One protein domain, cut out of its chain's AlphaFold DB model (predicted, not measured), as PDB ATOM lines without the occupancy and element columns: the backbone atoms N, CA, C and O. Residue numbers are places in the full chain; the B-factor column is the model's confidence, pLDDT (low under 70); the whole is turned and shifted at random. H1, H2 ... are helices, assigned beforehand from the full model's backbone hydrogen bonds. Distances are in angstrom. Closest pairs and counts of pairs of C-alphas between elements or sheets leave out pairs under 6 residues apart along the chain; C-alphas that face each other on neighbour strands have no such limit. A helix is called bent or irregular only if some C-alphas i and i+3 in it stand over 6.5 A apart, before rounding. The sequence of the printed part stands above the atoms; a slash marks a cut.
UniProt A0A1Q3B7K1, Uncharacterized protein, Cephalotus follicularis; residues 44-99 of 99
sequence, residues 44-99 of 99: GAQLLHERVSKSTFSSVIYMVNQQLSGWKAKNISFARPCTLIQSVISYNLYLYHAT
ATOM      1  N   GLY A  44      31.787 -39.181  14.910       72.25
ATOM      2  CA  GLY A  44      30.492 -39.786  15.243       72.25
ATOM      3  C   GLY A  44      30.136 -39.776  16.733       72.25
ATOM      4  O   GLY A  44      29.097 -40.319  17.093       72.25
ATOM      5  N   ALA A  45      30.943 -39.133  17.580       71.81
ATOM      6  CA  ALA A  45      30.634 -38.897  18.986       71.81
ATOM      7  C   ALA A  45      30.608 -37.393  19.285       71.81
ATOM      8  O   ALA A  45      31.349 -36.606  18.691       71.81
ATOM      9  N   GLN A  46      29.750 -36.977  20.213       76.50
ATOM     10  CA  GLN A  46      29.759 -35.600  20.692       76.50
ATOM     11  C   GLN A  46      30.903 -35.429  21.691       76.50
ATOM     12  O   GLN A  46      30.943 -36.110  22.713       76.50
ATOM     13  N   LEU A  47      31.825 -34.513  21.402       78.25
ATOM     14  CA  LEU A  47      32.915 -34.185  22.308       78.25
ATOM     15  C   LEU A  47      32.354 -33.417  23.507       78.25
ATOM     16  O   LEU A  47      31.809 -32.316  23.375       78.25
ATOM     17  N   LEU A  48      32.469 -34.031  24.681       77.25
ATOM     18  CA  LEU A  48      31.878 -33.526  25.912       77.25
ATOM     19  C   LEU A  48      32.687 -32.339  26.428       77.25
ATOM     20  O   LEU A  48      33.882 -32.447  26.692       77.25
ATOM     21  N   HIS A  49      32.023 -31.198  26.564       73.25
ATOM     22  CA  HIS A  49      32.644 -29.959  27.034       73.25
ATOM     23  C   HIS A  49      31.948 -29.356  28.256       73.25
ATOM     24  O   HIS A  49      32.437 -28.389  28.838       73.25
ATOM     25  N   GLU A  50      30.821 -29.941  28.657       73.00
ATOM     26  CA  GLU A  50      30.059 -29.579  29.849       73.00
ATOM     27  C   GLU A  50      29.915 -30.791  30.766       73.00
ATOM     28  O   GLU A  50      30.291 -31.917  30.425       73.00
ATOM     29  N   ARG A  51      29.348 -30.562  31.951       75.62
ATOM     30  CA  ARG A  51      29.038 -31.637  32.886       75.62
ATOM     31  C   ARG A  51      28.090 -32.637  32.222       75.62
ATOM     32  O   ARG A  51      27.019 -32.262  31.750       75.62
ATOM     33  N   VAL A  52      28.468 -33.914  32.251       76.25
ATOM     34  CA  VAL A  52      27.649 -35.001  31.712       76.25
ATOM     35  C   VAL A  52      26.285 -35.002  32.401       76.25
ATOM     36  O   VAL A  52      26.177 -35.160  33.618       76.25
ATOM     37  N   SER A  53      25.238 -34.814  31.608       78.25
ATOM     38  CA  SER A  53      23.839 -34.909  32.026       78.25
ATOM     39  C   SER A  53      23.089 -35.937  31.174       78.25
ATOM     40  O   SER A  53      23.622 -36.442  30.184       78.25
ATOM     41  N   LYS A  54      21.830 -36.241  31.514       76.69
ATOM     42  CA  LYS A  54      21.004 -37.178  30.730       76.69
ATOM     43  C   LYS A  54      20.862 -36.756  29.260       76.69
ATOM     44  O   LYS A  54      20.819 -37.627  28.397       76.69
ATOM     45  N   SER A  55      20.845 -35.451  28.965       76.62
ATOM     46  CA  SER A  55      20.715 -34.948  27.589       76.62
ATOM     47  C   SER A  55      21.935 -35.254  26.716       76.62
ATOM     48  O   SER A  55      21.806 -35.354  25.500       76.62
ATOM     49  N   THR A  56      23.097 -35.479  27.329       76.81
ATOM     50  CA  THR A  56      24.340 -35.875  26.647       76.81
ATOM     51  C   THR A  56      24.185 -37.178  25.863       76.81
ATOM     52  O   THR A  56      24.772 -37.353  24.799       76.81
ATOM     53  N   PHE A  57      23.370 -38.099  26.385       77.44
ATOM     54  CA  PHE A  57      23.155 -39.419  25.795       77.44
ATOM     55  C   PHE A  57      21.974 -39.451  24.823       77.44
ATOM     56  O   PHE A  57      21.724 -40.492  24.217       77.44
ATOM     57  N   SER A  58      21.259 -38.335  24.631       80.88
ATOM     58  CA  SER A  58      20.096 -38.259  23.734       80.88
ATOM     59  C   SER A  58      20.425 -38.737  22.320       80.88
ATOM     60  O   SER A  58      19.621 -39.431  21.706       80.88
ATOM     61  N   SER A  59      21.625 -38.429  21.828       75.06
ATOM     62  CA  SER A  59      22.109 -38.854  20.513       75.06
ATOM     63  C   SER A  59      22.282 -40.373  20.416       75.06
ATOM     64  O   SER A  59      21.809 -40.989  19.464       75.06
ATOM     65  N   VAL A  60      22.885 -40.999  21.434       82.00
ATOM     66  CA  VAL A  60      23.031 -42.465  21.518       82.00
ATOM     67  C   VAL A  60      21.664 -43.125  21.599       82.00
ATOM     68  O   VAL A  60      21.377 -44.064  20.860       82.00
ATOM     69  N   ILE A  61      20.793 -42.597  22.459       85.19
ATOM     70  CA  ILE A  61      19.420 -43.075  22.624       85.19
ATOM     71  C   ILE A  61      18.670 -42.985  21.292       85.19
ATOM     72  O   ILE A  61      17.983 -43.928  20.906       85.19
ATOM     73  N   TYR A  62      18.817 -41.885  20.555       84.75
ATOM     74  CA  TYR A  62      18.208 -41.713  19.241       84.75
ATOM     75  C   TYR A  62      18.719 -42.745  18.223       84.75
ATOM     76  O   TYR A  62      17.913 -43.369  17.535       84.75
ATOM     77  N   MET A  63      20.032 -42.991  18.169       82.75
ATOM     78  CA  MET A  63      20.623 -44.003  17.282       82.75
ATOM     79  C   MET A  63      20.143 -45.423  17.614       82.75
ATOM     80  O   MET A  63      19.751 -46.164  16.710       82.75
ATOM     81  N   VAL A  64      20.112 -45.786  18.900       85.50
ATOM     82  CA  VAL A  64      19.591 -47.085  19.357       85.50
ATOM     83  C   VAL A  64      18.112 -47.226  18.988       85.50
ATOM     84  O   VAL A  64      17.710 -48.251  18.443       85.50
ATOM     85  N   ASN A  65      17.301 -46.184  19.194       85.75
ATOM     86  CA  ASN A  65      15.886 -46.198  18.817       85.75
ATOM     87  C   ASN A  65      15.671 -46.355  17.305       85.75
ATOM     88  O   ASN A  65      14.772 -47.090  16.896       85.75
ATOM     89  N   GLN A  66      16.492 -45.719  16.466       82.88
ATOM     90  CA  GLN A  66      16.418 -45.907  15.013       82.88
ATOM     91  C   GLN A  66      16.716 -47.350  14.604       82.88
ATOM     92  O   GLN A  66      15.991 -47.920  13.787       82.88
ATOM     93  N   GLN A  67      17.744 -47.963  15.192       82.88
ATOM     94  CA  GLN A  67      18.073 -49.362  14.919       82.88
ATOM     95  C   GLN A  67      16.960 -50.301  15.383       82.88
ATOM     96  O   GLN A  67      16.526 -51.156  14.614       82.88
ATOM     97  N   LEU A  68      16.439 -50.094  16.598       82.81
ATOM     98  CA  LEU A  68      15.309 -50.855  17.133       82.81
ATOM     99  C   LEU A  68      14.064 -50.732  16.245       82.81
ATOM    100  O   LEU A  68      13.397 -51.732  15.987       82.81
ATOM    101  N   SER A  69      13.764 -49.533  15.742       80.81
ATOM    102  CA  SER A  69      12.636 -49.306  14.831       80.81
ATOM    103  C   SER A  69      12.839 -50.017  13.487       80.81
ATOM    104  O   SER A  69      11.954 -50.738  13.022       80.81
ATOM    105  N   GLY A  70      14.043 -49.922  12.911       77.94
ATOM    106  CA  GLY A  70      14.412 -50.656  11.697       77.94
ATOM    107  C   GLY A  70      14.355 -52.179  11.870       77.94
ATOM    108  O   GLY A  70      13.981 -52.895  10.940       77.94
ATOM    109  N   TRP A  71      14.675 -52.687  13.063       74.56
ATOM    110  CA  TRP A  71      14.545 -54.105  13.397       74.56
ATOM    111  C   TRP A  71      13.109 -54.519  13.669       74.56
ATOM    112  O   TRP A  71      12.757 -55.621  13.295       74.56
ATOM    113  N   LYS A  72      12.253 -53.667  14.235       68.38
ATOM    114  CA  LYS A  72      10.819 -53.970  14.375       68.38
ATOM    115  C   LYS A  72      10.135 -54.122  13.010       68.38
ATOM    116  O   LYS A  72       9.239 -54.946  12.866       68.38
ATOM    117  N   ALA A  73      10.569 -53.353  12.010       67.94
ATOM    118  CA  ALA A  73      10.055 -53.443  10.642       67.94
ATOM    119  C   ALA A  73      10.497 -54.723   9.902       67.94
ATOM    120  O   ALA A  73       9.822 -55.168   8.974       67.94
ATOM    121  N   LYS A  74      11.615 -55.340  10.306       64.38
ATOM    122  CA  LYS A  74      12.076 -56.638   9.796       64.38
ATOM    123  C   LYS A  74      11.630 -57.720  10.784       64.38
ATOM    124  O   LYS A  74      12.113 -57.756  11.896       64.38
ATOM    125  N   ASN A  75      10.732 -58.633  10.424       59.81
ATOM    126  CA  ASN A  75      10.328 -59.742  11.308       59.81
ATOM    127  C   ASN A  75      11.500 -60.719  11.583       59.81
ATOM    128  O   ASN A  75      11.587 -61.781  10.973       59.81
ATOM    129  N   ILE A  76      12.435 -60.364  12.472       58.59
ATOM    130  CA  ILE A  76      13.569 -61.208  12.868       58.59
ATOM    131  C   ILE A  76      13.188 -61.920  14.172       58.59
ATOM    132  O   ILE A  76      12.876 -61.273  15.168       58.59
ATOM    133  N   SER A  77      13.211 -63.254  14.174       62.69
ATOM    134  CA  SER A  77      12.918 -64.107  15.340       62.69
ATOM    135  C   SER A  77      13.551 -63.582  16.646       62.69
ATOM    136  O   SER A  77      14.763 -63.366  16.675       62.69
ATOM    137  N   PHE A  78      12.760 -63.463  17.720       59.88
ATOM    138  CA  PHE A  78      13.016 -62.754  18.995       59.88
ATOM    139  C   PHE A  78      14.411 -62.930  19.650       59.88
ATOM    140  O   PHE A  78      14.910 -62.006  20.285       59.88
ATOM    141  N   ALA A  79      15.096 -64.062  19.456       61.56
ATOM    142  CA  ALA A  79      16.427 -64.317  20.028       61.56
ATOM    143  C   ALA A  79      17.587 -63.569  19.331       61.56
ATOM    144  O   ALA A  79      18.594 -63.236  19.960       61.56
ATOM    145  N   ARG A  80      17.457 -63.298  18.027       61.78
ATOM    146  CA  ARG A  80      18.499 -62.646  17.212       61.78
ATOM    147  C   ARG A  80      18.581 -61.129  17.444       61.78
ATOM    148  O   ARG A  80      19.692 -60.616  17.552       61.78
ATOM    149  N   PRO A  81      17.457 -60.398  17.580       67.38
ATOM    150  CA  PRO A  81      17.479 -59.000  17.982       67.38
ATOM    151  C   PRO A  81      18.121 -58.783  19.347       67.38
ATOM    152  O   PRO A  81      18.921 -57.874  19.458       67.38
ATOM    153  N   CYS A  82      17.858 -59.604  20.371       74.50
ATOM    154  CA  CYS A  82      18.435 -59.380  21.707       74.50
ATOM    155  C   CYS A  82      19.970 -59.449  21.723       74.50
ATOM    156  O   CYS A  82      20.621 -58.578  22.296       74.50
ATOM    157  N   THR A  83      20.557 -60.438  21.047       78.69
ATOM    158  CA  THR A  83      22.020 -60.559  20.909       78.69
ATOM    159  C   THR A  83      22.612 -59.419  20.073       78.69
ATOM    160  O   THR A  83      23.677 -58.887  20.400       78.69
ATOM    161  N   LEU A  84      21.902 -58.978  19.032       76.81
ATOM    162  CA  LEU A  84      22.310 -57.830  18.223       76.81
ATOM    163  C   LEU A  84      22.202 -56.506  19.003       76.81
ATOM    164  O   LEU A  84      23.143 -55.725  19.001       76.81
ATOM    165  N   ILE A  85      21.117 -56.288  19.749       81.06
ATOM    166  CA  ILE A  85      20.934 -55.149  20.662       81.06
ATOM    167  C   ILE A  85      22.086 -55.108  21.666       81.06
ATOM    168  O   ILE A  85      22.725 -54.071  21.817       81.06
ATOM    169  N   GLN A  86      22.379 -56.230  22.327       81.62
ATOM    170  CA  GLN A  86      23.419 -56.298  23.347       81.62
ATOM    171  C   GLN A  86      24.803 -55.987  22.765       81.62
ATOM    172  O   GLN A  86      25.505 -55.137  23.302       81.62
ATOM    173  N   SER A  87      25.169 -56.594  21.631       83.44
ATOM    174  CA  SER A  87      26.455 -56.315  20.975       83.44
ATOM    175  C   SER A  87      26.584 -54.860  20.513       83.44
ATOM    176  O   SER A  87      27.623 -54.238  20.737       83.44
ATOM    177  N   VAL A  88      25.529 -54.282  19.931       82.06
ATOM    178  CA  VAL A  88      25.566 -52.907  19.424       82.06
ATOM    179  C   VAL A  88      25.556 -51.885  20.559       82.06
ATOM    180  O   VAL A  88      26.318 -50.920  20.503       82.06
ATOM    181  N   ILE A  89      24.766 -52.094  21.615       84.44
ATOM    182  CA  ILE A  89      24.785 -51.223  22.798       84.44
ATOM    183  C   ILE A  89      26.151 -51.298  23.477       84.44
ATOM    184  O   ILE A  89      26.731 -50.252  23.758       84.44
ATOM    185  N   SER A  90      26.700 -52.497  23.692       82.56
ATOM    186  CA  SER A  90      28.031 -52.658  24.283       82.56
ATOM    187  C   SER A  90      29.116 -51.981  23.446       82.56
ATOM    188  O   SER A  90      29.966 -51.301  24.010       82.56
ATOM    189  N   TYR A  91      29.061 -52.091  22.116       82.31
ATOM    190  CA  TYR A  91      30.000 -51.413  21.219       82.31
ATOM    191  C   TYR A  91      29.890 -49.881  21.297       82.31
ATOM    192  O   TYR A  91      30.896 -49.197  21.475       82.31
ATOM    193  N   ASN A  92      28.674 -49.330  21.218       75.31
ATOM    194  CA  ASN A  92      28.464 -47.879  21.285       75.31
ATOM    195  C   ASN A  92      28.821 -47.309  22.665       75.31
ATOM    196  O   ASN A  92      29.382 -46.220  22.752       75.31
ATOM    197  N   LEU A  93      28.537 -48.051  23.737       75.06
ATOM    198  CA  LEU A  93      28.905 -47.670  25.097       75.06
ATOM    199  C   LEU A  93      30.426 -47.724  25.303       75.06
ATOM    200  O   LEU A  93      30.992 -46.823  25.915       75.06
ATOM    201  N   TYR A  94      31.100 -48.734  24.749       74.81
ATOM    202  CA  TYR A  94      32.558 -48.847  24.794       74.81
ATOM    203  C   TYR A  94      33.245 -47.674  24.087       74.81
ATOM    204  O   TYR A  94      34.152 -47.064  24.651       74.81
ATOM    205  N   LEU A  95      32.765 -47.297  22.898       67.69
ATOM    206  CA  LEU A  95      33.263 -46.114  22.191       67.69
ATOM    207  C   LEU A  95      33.059 -44.817  22.985       67.69
ATOM    208  O   LEU A  95      33.885 -43.919  22.882       67.69
ATOM    209  N   TYR A  96      32.002 -44.734  23.795       66.00
ATOM    210  CA  TYR A  96      31.733 -43.577  24.653       66.00
ATOM    211  C   TYR A  96      32.637 -43.484  25.892       66.00
ATOM    212  O   TYR A  96      32.810 -42.392  26.422       66.00
ATOM    213  N   HIS A  97      33.176 -44.603  26.387       59.81
ATOM    214  CA  HIS A  97      34.051 -44.627  27.571       59.81
ATOM    215  C   HIS A  97      35.550 -44.585  27.239       59.81
ATOM    216  O   HIS A  97      36.354 -44.303  28.123       59.81
ATOM    217  N   ALA A  98      35.935 -44.888  25.998       53.44
ATOM    218  CA  ALA A  98      37.328 -44.879  25.542       53.44
ATOM    219  C   ALA A  98      37.823 -43.494  25.062       53.44
ATOM    220  O   ALA A  98      38.979 -43.368  24.654       53.44
ATOM    221  N   THR A  99      36.959 -42.477  25.101       48.22
ATOM    222  CA  THR A  99      37.232 -41.067  24.766       48.22
ATOM    223  C   THR A  99      37.219 -40.196  26.008       48.22
ATOM    224  O   THR A  99      38.095 -39.311  26.113       48.22
TER     225      THR A  99
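Overview. This is residues 44 to 99 of the 99 residues of an uncharacterized protein of Cephalotus follicularis (UniProt A0A1Q3B7K1). The longest helix, H1, and H2 form a loose helical hairpin, side by side and running opposite ways, with a lead-in at residues 44 to 53 that folds back at the open end. Residues 49 to 55 and 73 to 80 stick out at the two ends of this rod. The 56 printed residues hold two named helices, H1 then H2, and no named strand: all helix. The whole is loose, with a radius of gyration of the C-alphas of 13.2 A, and spans 41 by 19 by 17 A.

Along the chain. H1, residues 54 to 73, is 28.1 A long and begins at C-alpha 54 (21.004, -37.178, 30.730). It is irregular, with C-alphas 56 and 59 7.2 A apart, and has a kink of 36 degrees near residue 61. H2, residues 79 to 97, is 27.5 A long and ends at C-alpha 97 (34.051, -44.627, 27.571).

Arrangement. H1 and H2 touch; their closest C-alphas, those of Trp 71 and Pro 81, are 7.3 A apart. Their tilt is a shallow 24 degrees, opposite ways. O i to N i+4 pairs within hydrogen-bond range number 13 of 16 in H1 and 14 of 15 in H2.

Size, cuts and confidence. The C-alphas farthest apart, those of Glu 50 and Ser 77, are 41.2 A apart. The printed part has no cut, and the link from H1 to H2 is tight. Model confidence is under 70 at residues 72 to 81 and 95 to 99.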